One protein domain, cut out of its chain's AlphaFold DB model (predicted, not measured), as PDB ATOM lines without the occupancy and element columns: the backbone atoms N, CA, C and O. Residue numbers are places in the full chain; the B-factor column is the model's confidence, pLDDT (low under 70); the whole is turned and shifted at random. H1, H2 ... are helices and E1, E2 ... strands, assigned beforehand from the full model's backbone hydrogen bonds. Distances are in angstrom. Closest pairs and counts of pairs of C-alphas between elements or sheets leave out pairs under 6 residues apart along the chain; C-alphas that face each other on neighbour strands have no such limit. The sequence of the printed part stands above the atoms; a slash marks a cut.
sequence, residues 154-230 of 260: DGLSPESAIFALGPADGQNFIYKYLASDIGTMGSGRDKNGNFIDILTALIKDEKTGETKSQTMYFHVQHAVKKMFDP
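Overview. This is residues 154 to 230 of the 260 residues of an uncharacterized protein of Cytophagales bacterium (UniProt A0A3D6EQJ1). A long, strongly twisted sheet of three strands has helix H1 along one face; small H2 is at one end of the rod, the E2 to E3 turn at the other. The printed part has 77 residues, with H1, E1, E2, E3 and H2 in chain order, class mixed. The sheet, E1 - E2 - E3, is an antiparallel meander, each strand beside the one before. It is only just compact, close to loose: radius of gyration of the C-alphas 13.3 A, spans 50 by 23 by 17 A.

Along the chain. Find C-alpha 195 at (237.840, 196.327, 197.354), where E2, residues 195 to 204, begins its 28.7 A. E1, 181 to 189, spans 23.6 A and bends by 59 degrees at residue 184; E3, 211 to 219, spans 25.6 A. H1, 169 to 177, spans 10.4 A; H2, 221 to 227, spans 9.9 A and ends at (238.541, 185.393, 202.869).

Arrangement. Inner strand E2 forms hairpins with E1, N 186 and O 198 2.8 A apart, and E3, N 199 and O 216 2.9 A apart. H1 is on the sheet at a height of 8.5 A and lies over E2; the closest C-alphas of H1 and E2 are those of Ile 174 and Ala 201, 6.2 A apart. H2 only grazes the sheet, with residues 221 to 225. In H1 and H2 every O i to N i+4 pair is within hydrogen-bond range.

Size, cuts and confidence. The farthest C-alphas, Lys 207 and Pro 230, are 51.6 A apart. The printed part has no cut and no long link between named elements; residue 230 alone is under pLDDT 70.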
ATOM      1  N   ASP A 154     229.914 209.316 203.231       95.75
ATOM      2  CA  ASP A 154     228.536 209.430 202.723       95.75
ATOM      3  C   ASP A 154     228.119 208.238 201.842       95.75
ATOM      4  O   ASP A 154     226.935 208.041 201.570       95.75
ATOM      5  N   GLY A 155     229.083 207.423 201.409       96.81
ATOM      6  CA  GLY A 155     228.857 206.265 200.563       96.81
ATOM      7  C   GLY A 155     228.397 206.602 199.148       96.81
ATOM      8  O   GLY A 155     227.978 205.685 198.461       96.81
ATOM      9  N   LEU A 156     228.452 207.857 198.690       96.81
ATOM     10  CA  LEU A 156     227.957 208.276 197.368       96.81
ATOM     11  C   LEU A 156     228.999 208.137 196.248       96.81
ATOM     12  O   LEU A 156     228.661 208.247 195.070       96.81
ATOM     13  N   SER A 157     230.255 207.864 196.602       96.88
ATOM     14  CA  SER A 157     231.341 207.563 195.670       96.88
ATOM     15  C   SER A 157     232.266 206.473 196.232       96.88
ATOM     16  O   SER A 157     232.289 206.271 197.450       96.88
ATOM     17  N   PRO A 158     233.068 205.788 195.394       96.00
ATOM     18  CA  PRO A 158     234.115 204.880 195.867       96.00
ATOM     19  C   PRO A 158     235.074 205.514 196.886       96.00
ATOM     20  O   PRO A 158     235.537 204.836 197.797       96.00
ATOM     21  N   GLU A 159     235.374 206.809 196.745       92.56
ATOM     22  CA  GLU A 159     236.304 207.554 197.602       92.56
ATOM     23  C   GLU A 159     235.708 207.943 198.957       92.56
ATOM     24  O   GLU A 159     236.457 208.185 199.905       92.56
ATOM     25  N   SER A 160     234.381 208.016 199.040       95.19
ATOM     26  CA  SER A 160     233.618 208.319 200.251       95.19
ATOM     27  C   SER A 160     232.881 207.090 200.791       95.19
ATOM     28  O   SER A 160     231.926 207.227 201.558       95.19
ATOM     29  N   ALA A 161     233.311 205.889 200.386       97.94
ATOM     30  CA  ALA A 161     232.687 204.632 200.762       97.94
ATOM     31  C   ALA A 161     232.641 204.446 202.287       97.94
ATOM     32  O   ALA A 161     233.604 204.706 203.011       97.94
ATOM     33  N   ILE A 162     231.509 203.945 202.772       98.56
ATOM     34  CA  ILE A 162     231.253 203.712 204.193       98.56
ATOM     35  C   ILE A 162     232.058 202.501 204.670       98.56
ATOM     36  O   ILE A 162     232.072 201.458 204.018       98.56
ATOM     37  N   PHE A 163     232.707 202.586 205.829       98.62
ATOM     38  CA  PHE A 163     233.346 201.425 206.444       98.62
ATOM     39  C   PHE A 163     232.296 200.377 206.844       98.62
ATOM     40  O   PHE A 163     231.373 200.675 207.601       98.62
ATOM     41  N   ALA A 164     232.465 199.141 206.379       98.31
ATOM     42  CA  ALA A 164     231.635 197.991 206.726       98.31
ATOM     43  C   ALA A 164     232.537 196.874 207.263       98.31
ATOM     44  O   ALA A 164     233.468 196.472 206.573       98.31
ATOM     45  N   LEU A 165     232.277 196.383 208.481       98.00
ATOM     46  CA  LEU A 165     233.128 195.388 209.146       98.00
ATOM     47  C   LEU A 165     233.056 194.022 208.443       98.00
ATOM     48  O   LEU A 165     234.047 193.301 208.343       98.00
ATOM     49  N   GLY A 166     231.876 193.647 207.962       95.25
ATOM     50  CA  GLY A 166     231.629 192.412 207.229       95.25
ATOM     51  C   GLY A 166     230.852 192.624 205.926       95.25
ATOM     52  O   GLY A 166     230.242 193.671 205.710       95.25
ATOM     53  N   PRO A 167     230.804 191.600 205.057       90.50
ATOM     54  CA  PRO A 167     230.164 191.677 203.736       90.50
ATOM     55  C   PRO A 167     228.625 191.799 203.782       90.50
ATOM     56  O   PRO A 167     227.984 192.067 202.769       90.50
ATOM     57  N   ALA A 168     227.997 191.566 204.938       94.25
ATOM     58  CA  ALA A 168     226.556 191.762 205.124       94.25
ATOM     59  C   ALA A 168     226.208 193.154 205.682       94.25
ATOM     60  O   ALA A 168     225.039 193.543 205.681       94.25
ATOM     61  N   ASP A 169     227.193 193.923 206.141       97.62
ATOM     62  CA  ASP A 169     226.942 195.130 206.927       97.62
ATOM     63  C   ASP A 169     226.362 196.266 206.085       97.62
ATOM     64  O   ASP A 169     225.454 196.956 206.536       97.62
ATOM     65  N   GLY A 170     226.801 196.422 204.831       97.88
ATOM     66  CA  GLY A 170     226.193 197.391 203.913       97.88
ATOM     67  C   GLY A 170     224.710 197.097 203.649       97.88
ATOM     68  O   GLY A 170     223.895 198.014 203.556       97.88
ATOM     69  N   GLN A 171     224.327 195.815 203.616       97.50
ATOM     70  CA  GLN A 171     222.923 195.416 203.477       97.50
ATOM     71  C   GLN A 171     222.133 195.757 204.744       97.50
ATOM     72  O   GLN A 171     221.038 196.302 204.650       97.50
ATOM     73  N   ASN A 172     222.695 195.493 205.928       97.44
ATOM     74  CA  ASN A 172     222.082 195.884 207.199       97.44
ATOM     75  C   ASN A 172     221.933 197.404 207.323       97.44
ATOM     76  O   ASN A 172     220.899 197.878 207.792       97.44
ATOM     77  N   PHE A 173     222.924 198.162 206.859       98.38
ATOM     78  CA  PHE A 173     222.873 199.616 206.824       98.38
ATOM     79  C   PHE A 173     221.698 200.110 205.967       98.38
ATOM     80  O   PHE A 173     220.880 200.895 206.437       98.38
ATOM     81  N   ILE A 174     221.538 199.597 204.746       98.00
ATOM     82  CA  ILE A 174     220.434 200.005 203.864       98.00
ATOM     83  C   ILE A 174     219.079 199.523 204.408       98.00
ATOM     84  O   ILE A 174     218.175 200.326 204.636       98.00
ATOM     85  N   TYR A 175     218.952 198.222 204.675       95.81
ATOM     86  CA  TYR A 175     217.672 197.604 205.016       95.81
ATOM     87  C   TYR A 175     217.159 197.994 206.401       95.81
ATOM     88  O   TYR A 175     215.981 198.293 206.574       95.81
ATOM     89  N   LYS A 176     218.035 197.992 207.412       95.75
ATOM     90  CA  LYS A 176     217.629 198.153 208.816       95.75
ATOM     91  C   LYS A 176     217.861 199.566 209.345       95.75
ATOM     92  O   LYS A 176     217.104 200.001 210.206       95.75
ATOM     93  N   TYR A 177     218.895 200.271 208.879       96.44
ATOM     94  CA  TYR A 177     219.212 201.615 209.378       96.44
ATOM     95  C   TYR A 177     218.600 202.730 208.529       96.44
ATOM     96  O   TYR A 177     217.991 203.638 209.089       96.44
ATOM     97  N   LEU A 178     218.692 202.638 207.199       95.25
ATOM     98  CA  LEU A 178     218.016 203.567 206.284       95.25
ATOM     99  C   LEU A 178     216.558 203.180 206.000       95.25
ATOM    100  O   LEU A 178     215.870 203.917 205.297       95.25
ATOM    101  N   ALA A 179     216.096 202.033 206.514       94.56
ATOM    102  CA  ALA A 179     214.750 201.501 206.286       94.56
ATOM    103  C   ALA A 179     214.366 201.471 204.790       94.56
ATOM    104  O   ALA A 179     213.251 201.827 204.415       94.56
ATOM    105  N   SER A 180     215.319 201.095 203.933       95.06
ATOM    106  CA  SER A 180     215.185 201.116 202.473       95.06
ATOM    107  C   SER A 180     215.402 199.726 201.881       95.06
ATOM    108  O   SER A 180     216.183 198.933 202.403       95.06
ATOM    109  N   ASP A 181     214.752 199.427 200.759       95.44
ATOM    110  CA  ASP A 181     214.974 198.160 200.062       95.44
ATOM    111  C   ASP A 181     216.310 198.163 199.310       95.44
ATOM    112  O   ASP A 181     216.872 199.210 198.980       95.44
ATOM    113  N   ILE A 182     216.827 196.969 199.024       96.00
ATOM    114  CA  ILE A 182     218.060 196.791 198.253       96.00
ATOM    115  C   ILE A 182     217.693 196.426 196.816       96.00
ATOM    116  O   ILE A 182     216.946 195.481 196.571       96.00
ATOM    117  N   GLY A 183     218.239 197.182 195.869       95.50
ATOM    118  CA  GLY A 183     218.164 196.910 194.441       95.50
ATOM    119  C   GLY A 183     219.303 195.997 193.994       95.50
ATOM    120  O   GLY A 183     219.409 194.840 194.395       95.50
ATOM    121  N   THR A 184     220.171 196.512 193.128       96.00
ATOM    122  CA  THR A 184     221.324 195.758 192.628       96.00
ATOM    123  C   THR A 184     222.438 195.657 193.666       96.00
ATOM    124  O   THR A 184     222.624 196.539 194.506       96.00
ATOM    125  N   MET A 185     223.209 194.575 193.568       96.44
ATOM    126  CA  MET A 185     224.419 194.348 194.347       96.44
ATOM    127  C   MET A 185     225.570 194.046 193.391       96.44
ATOM    128  O   MET A 185     225.411 193.290 192.432       96.44
ATOM    129  N   GLY A 186     226.729 194.622 193.658       96.06
ATOM    130  CA  GLY A 186     227.942 194.457 192.879       96.06
ATOM    131  C   GLY A 186     229.171 194.723 193.734       96.06
ATOM    132  O   GLY A 186     229.089 194.900 194.946       96.06
ATOM    133  N   SER A 187     230.330 194.745 193.090       96.38
ATOM    134  CA  SER A 187     231.594 195.079 193.741       96.38
ATOM    135  C   SER A 187     232.518 195.790 192.766       96.38
ATOM    136  O   SER A 187     232.325 195.733 191.549       96.38
ATOM    137  N   GLY A 188     233.519 196.475 193.306       95.31
ATOM    138  CA  GLY A 188     234.509 197.202 192.529       95.31
ATOM    139  C   GLY A 188     235.771 197.468 193.331       95.31
ATOM    140  O   GLY A 188     236.064 196.795 194.324       95.31
ATOM    141  N   ARG A 189     236.530 198.472 192.891       96.25
ATOM    142  CA  ARG A 189     237.684 198.990 193.622       96.25
ATOM    143  C   ARG A 189     237.649 200.510 193.654       96.25
ATOM    144  O   ARG A 189     237.179 201.124 192.699       96.25
ATOM    145  N   ASP A 190     238.154 201.092 194.735       95.44
ATOM    146  CA  ASP A 190     238.461 202.523 194.779       95.44
ATOM    147  C   ASP A 190     239.732 202.842 193.963       95.44
ATOM    148  O   ASP A 190     240.436 201.944 193.481       95.44
ATOM    149  N   LYS A 191     240.072 204.129 193.844       95.88
ATOM    150  CA  LYS A 191     241.299 204.587 193.165       95.88
ATOM    151  C   LYS A 191     242.614 204.051 193.756       95.88
ATOM    152  O   LYS A 191     243.636 204.087 193.078       95.88
ATOM    153  N   ASN A 192     242.607 203.578 195.004       95.38
ATOM    154  CA  ASN A 192     243.770 203.001 195.684       95.38
ATOM    155  C   ASN A 192     243.810 201.466 195.546       95.38
ATOM    156  O   ASN A 192     244.684 200.811 196.112       95.38
ATOM    157  N   GLY A 193     242.861 200.881 194.810       95.12
ATOM    158  CA  GLY A 193     242.744 199.443 194.611       95.12
ATOM    159  C   GLY A 193     242.056 198.700 195.756       95.12
ATOM    160  O   GLY A 193     242.002 197.469 195.699       95.12
ATOM    161  N   ASN A 194     241.504 199.383 196.764       96.19
ATOM    162  CA  ASN A 194     240.758 198.736 197.840       96.19
ATOM    163  C   ASN A 194     239.434 198.190 197.314       96.19
ATOM    164  O   ASN A 194     238.691 198.893 196.637       96.19
ATOM    165  N   PHE A 195     239.118 196.949 197.669       96.56
ATOM    166  CA  PHE A 195     237.840 196.327 197.354       96.56
ATOM    167  C   PHE A 195     236.684 197.032 198.074       96.56
ATOM    168  O   PHE A 195     236.752 197.287 199.284       96.56
ATOM    169  N   ILE A 196     235.617 197.290 197.320       97.12
ATOM    170  CA  ILE A 196     234.373 197.885 197.808       97.12
ATOM    171  C   ILE A 196     233.168 197.061 197.355       97.12
ATOM    172  O   ILE A 196     233.126 196.593 196.214       97.12
ATOM    173  N   ASP A 197     232.182 196.933 198.236       97.69
ATOM    174  CA  ASP A 197     230.841 196.481 197.872       97.69
ATOM    175  C   ASP A 197     230.036 197.669 197.337       97.69
ATOM    176  O   ASP A 197     230.166 198.798 197.816       97.69
ATOM    177  N   ILE A 198     229.210 197.412 196.324       98.25
ATOM    178  CA  ILE A 198     228.369 198.405 195.652       98.25
ATOM    179  C   ILE A 198     226.926 197.934 195.776       98.25
ATOM    180  O   ILE A 198     226.564 196.897 195.222       98.25
ATOM    181  N   LEU A 199     226.097 198.675 196.503       98.44
ATOM    182  CA  LEU A 199     224.705 198.317 196.770       98.44
ATOM    183  C   LEU A 199     223.796 199.463 196.345       98.44
ATOM    184  O   LEU A 199     224.088 200.616 196.637       98.44
ATOM    185  N   THR A 200     222.676 199.171 195.695       98.00
ATOM    186  CA  THR A 200     221.662 200.191 195.408       98.00
ATOM    187  C   THR A 200     220.625 200.211 196.523       98.00
ATOM    188  O   THR A 200     219.968 199.199 196.752       98.00
ATOM    189  N   ALA A 201     220.439 201.354 197.177       97.44
ATOM    190  CA  ALA A 201     219.292 201.615 198.038       97.44
ATOM    191  C   ALA A 201     218.108 202.104 197.192       97.44
ATOM    192  O   ALA A 201     218.253 203.011 196.372       97.44
ATOM    193  N   LEU A 202     216.938 201.503 197.387       96.56
ATOM    194  CA  LEU A 202     215.677 201.905 196.773       96.56
ATOM    195  C   LEU A 202     214.908 202.758 197.784       96.56
ATOM    196  O   LEU A 202     214.261 202.244 198.696       96.56
ATOM    197  N   ILE A 203     215.027 204.074 197.639       92.44
ATOM    198  CA  ILE A 203     214.463 205.057 198.560       92.44
ATOM    199  C   ILE A 203     213.096 205.472 198.031       92.44
ATOM    200  O   ILE A 203     212.988 206.077 196.962       92.44
ATOM    201  N   LYS A 204     212.045 205.158 198.784       91.69
ATOM    202  CA  LYS A 204     210.683 205.576 198.462       91.69
ATOM    203  C   LYS A 204     210.409 206.960 199.044       91.69
ATOM    204  O   LYS A 204     210.512 207.159 200.249       91.69
ATOM    205  N   ASP A 205     210.030 207.904 198.195       88.50
ATOM    206  CA  ASP A 205     209.493 209.187 198.630       88.50
ATOM    207  C   ASP A 205     208.077 208.963 199.178       88.50
ATOM    208  O   ASP A 205     207.175 208.523 198.463       88.50
ATOM    209  N   GLU A 206     207.871 209.232 200.466       87.56
ATOM    210  CA  GLU A 206     206.575 209.015 201.118       87.56
ATOM    211  C   GLU A 206     205.473 209.946 200.596       87.56
ATOM    212  O   GLU A 206     204.295 209.596 200.657       87.56
ATOM    213  N   LYS A 207     205.834 211.127 200.075       89.00
ATOM    214  CA  LYS A 207     204.872 212.125 199.592       89.00
ATOM    215  C   LYS A 207     204.422 211.826 198.172       89.00
ATOM    216  O   LYS A 207     203.246 211.996 197.865       89.00
ATOM    217  N   THR A 208     205.346 211.422 197.303       91.94
ATOM    218  CA  THR A 208     205.045 211.178 195.883       91.94
ATOM    219  C   THR A 208     204.798 209.704 195.570       91.94
ATOM    220  O   THR A 208     204.205 209.387 194.542       91.94
ATOM    221  N   GLY A 209     205.247 208.793 196.436       89.62
ATOM    222  CA  GLY A 209     205.259 207.352 196.187       89.62
ATOM    223  C   GLY A 209     206.336 206.903 195.193       89.62
ATOM    224  O   GLY A 209     206.448 205.704 194.932       89.62
ATOM    225  N   GLU A 210     207.127 207.832 194.648       92.75
ATOM    226  CA  GLU A 210     208.194 207.553 193.691       92.75
ATOM    227  C   GLU A 210     209.350 206.816 194.376       92.75
ATOM    228  O   GLU A 210     209.737 207.140 195.496       92.75
ATOM    229  N   THR A 211     209.924 205.823 193.698       94.06
ATOM    230  CA  THR A 211     211.121 205.124 194.181       94.06
ATOM    231  C   THR A 211     212.343 205.624 193.430       94.06
ATOM    232  O   THR A 211     212.411 205.513 192.207       94.06
ATOM    233  N   LYS A 212     213.320 206.148 194.168       94.19
ATOM    234  CA  LYS A 212     214.612 206.590 193.647       94.19
ATOM    235  C   LYS A 212     215.691 205.584 194.016       94.19
ATOM    236  O   LYS A 212     215.788 205.149 195.159       94.19
ATOM    237  N   SER A 213     216.521 205.248 193.041       95.69
ATOM    238  CA  SER A 213     217.686 204.391 193.245       95.69
ATOM    239  C   SER A 213     218.901 205.239 193.611       95.69
ATOM    240  O   SER A 213     219.261 206.146 192.863       95.69
ATOM    241  N   GLN A 214     219.558 204.918 194.723       96.25
ATOM    242  CA  GLN A 214     220.819 205.521 195.149       96.25
ATOM    243  C   GLN A 214     221.887 204.436 195.252       96.25
ATOM    244  O   GLN A 214     221.810 203.556 196.108       96.25
ATOM    245  N   THR A 215     222.907 204.504 194.402       98.06
ATOM    246  CA  THR A 215     224.086 203.644 194.541       98.06
ATOM    247  C   THR A 215     224.876 204.061 195.775       98.06
ATOM    248  O   THR A 215     225.131 205.251 195.973       98.06
ATOM    249  N   MET A 216     225.261 203.081 196.585       98.31
ATOM    250  CA  MET A 216     226.053 203.239 197.793       98.31
ATOM    251  C   MET A 216     227.294 202.345 197.754       98.31
ATOM    252  O   MET A 216     227.236 201.208 197.282       98.31
ATOM    253  N   TYR A 217     228.408 202.852 198.277       98.50
ATOM    254  CA  TYR A 217     229.710 202.184 198.280       98.50
ATOM    255  C   TYR A 217     230.159 201.874 199.710       98.50
ATOM    256  O   TYR A 217     230.066 202.731 200.590       98.50
ATOM    257  N   PHE A 218     230.685 200.666 199.934       98.56
ATOM    258  CA  PHE A 218     231.132 200.203 201.250       98.56
ATOM    259  C   PHE A 218     232.540 199.602 201.197       98.56
ATOM    260  O   PHE A 218     232.803 198.677 200.430       98.56
ATOM    261  N   HIS A 219     233.455 200.087 202.036       98.06
ATOM    262  CA  HIS A 219     234.794 199.522 202.181       98.06
ATOM    263  C   HIS A 219     234.759 198.213 202.972       98.06
ATOM    264  O   HIS A 219     234.514 198.219 204.176       98.06
ATOM    265  N   VAL A 220     235.110 197.112 202.300       97.19
ATOM    266  CA  VAL A 220     235.174 195.754 202.880       97.19
ATOM    267  C   VAL A 220     236.509 195.051 202.585       97.19
ATOM    268  O   VAL A 220     236.650 193.838 202.738       97.19
ATOM    269  N   GLN A 221     237.533 195.803 202.164       96.81
ATOM    270  CA  GLN A 221     238.844 195.264 201.780       96.81
ATOM    271  C   GLN A 221     239.490 194.386 202.870       96.81
ATOM    272  O   GLN A 221     240.140 193.392 202.541       96.81
ATOM    273  N   HIS A 222     239.330 194.719 204.150       96.75
ATOM    274  CA  HIS A 222     239.831 193.919 205.274       96.75
ATOM    275  C   HIS A 222     239.122 192.559 205.374       96.75
ATOM    276  O   HIS A 222     239.790 191.537 205.523       96.75
ATOM    277  N   ALA A 223     237.799 192.521 205.197       95.31
ATOM    278  CA  ALA A 223     237.037 191.276 205.184       95.31
ATOM    279  C   ALA A 223     237.445 190.380 204.005       95.31
ATOM    280  O   ALA A 223     237.677 189.182 204.179       95.31
ATOM    281  N   VAL A 224     237.622 190.968 202.817       92.00
ATOM    282  CA  VAL A 224     238.077 190.246 201.618       92.00
ATOM    283  C   VAL A 224     239.480 189.668 201.806       92.00
ATOM    284  O   VAL A 224     239.721 188.528 201.419       92.00
ATOM    285  N   LYS A 225     240.407 190.402 202.437       91.50
ATOM    286  CA  LYS A 225     241.749 189.870 202.743       91.50
ATOM    287  C   LYS A 225     241.672 188.608 203.601       91.50
ATOM    288  O   LYS A 225     242.359 187.644 203.286       91.50
ATOM    289  N   LYS A 226     240.803 188.584 204.619       88.06
ATOM    290  CA  LYS A 226     240.595 187.394 205.460       88.06
ATOM    291  C   LYS A 226     239.984 186.224 204.688       88.06
ATOM    292  O   LYS A 226     240.368 185.091 204.931       88.06
ATOM    293  N   MET A 227     239.097 186.465 203.718       79.81
ATOM    294  CA  MET A 227     238.541 185.393 202.869       79.81
ATOM    295  C   MET A 227     239.617 184.608 202.108       79.81
ATOM    296  O   MET A 227     239.476 183.403 201.910       79.81
ATOM    297  N   PHE A 228     240.656 185.304 201.650       75.00
ATOM    298  CA  PHE A 228     241.753 184.722 200.879       75.00
ATOM    299  C   PHE A 228     242.957 184.331 201.743       75.00
ATOM    300  O   PHE A 228     244.004 183.979 201.198       75.00
ATOM    301  N   ASP A 229     242.818 184.366 203.069       74.38
ATOM    302  CA  ASP A 229     243.810 183.792 203.970       74.38
ATOM    303  C   ASP A 229     243.905 182.272 203.713       74.38
ATOM    304  O   ASP A 229     242.866 181.602 203.645       74.38
ATOM    305  N   PRO A 230     245.113 181.697 203.544       66.12
ATOM    306  CA  PRO A 230     245.285 180.268 203.290       66.12
ATOM    307  C   PRO A 230     244.551 179.362 204.290       66.12
ATOM    308  O   PRO A 230     243.958 178.363 203.876       66.12
TER     309      PRO A 230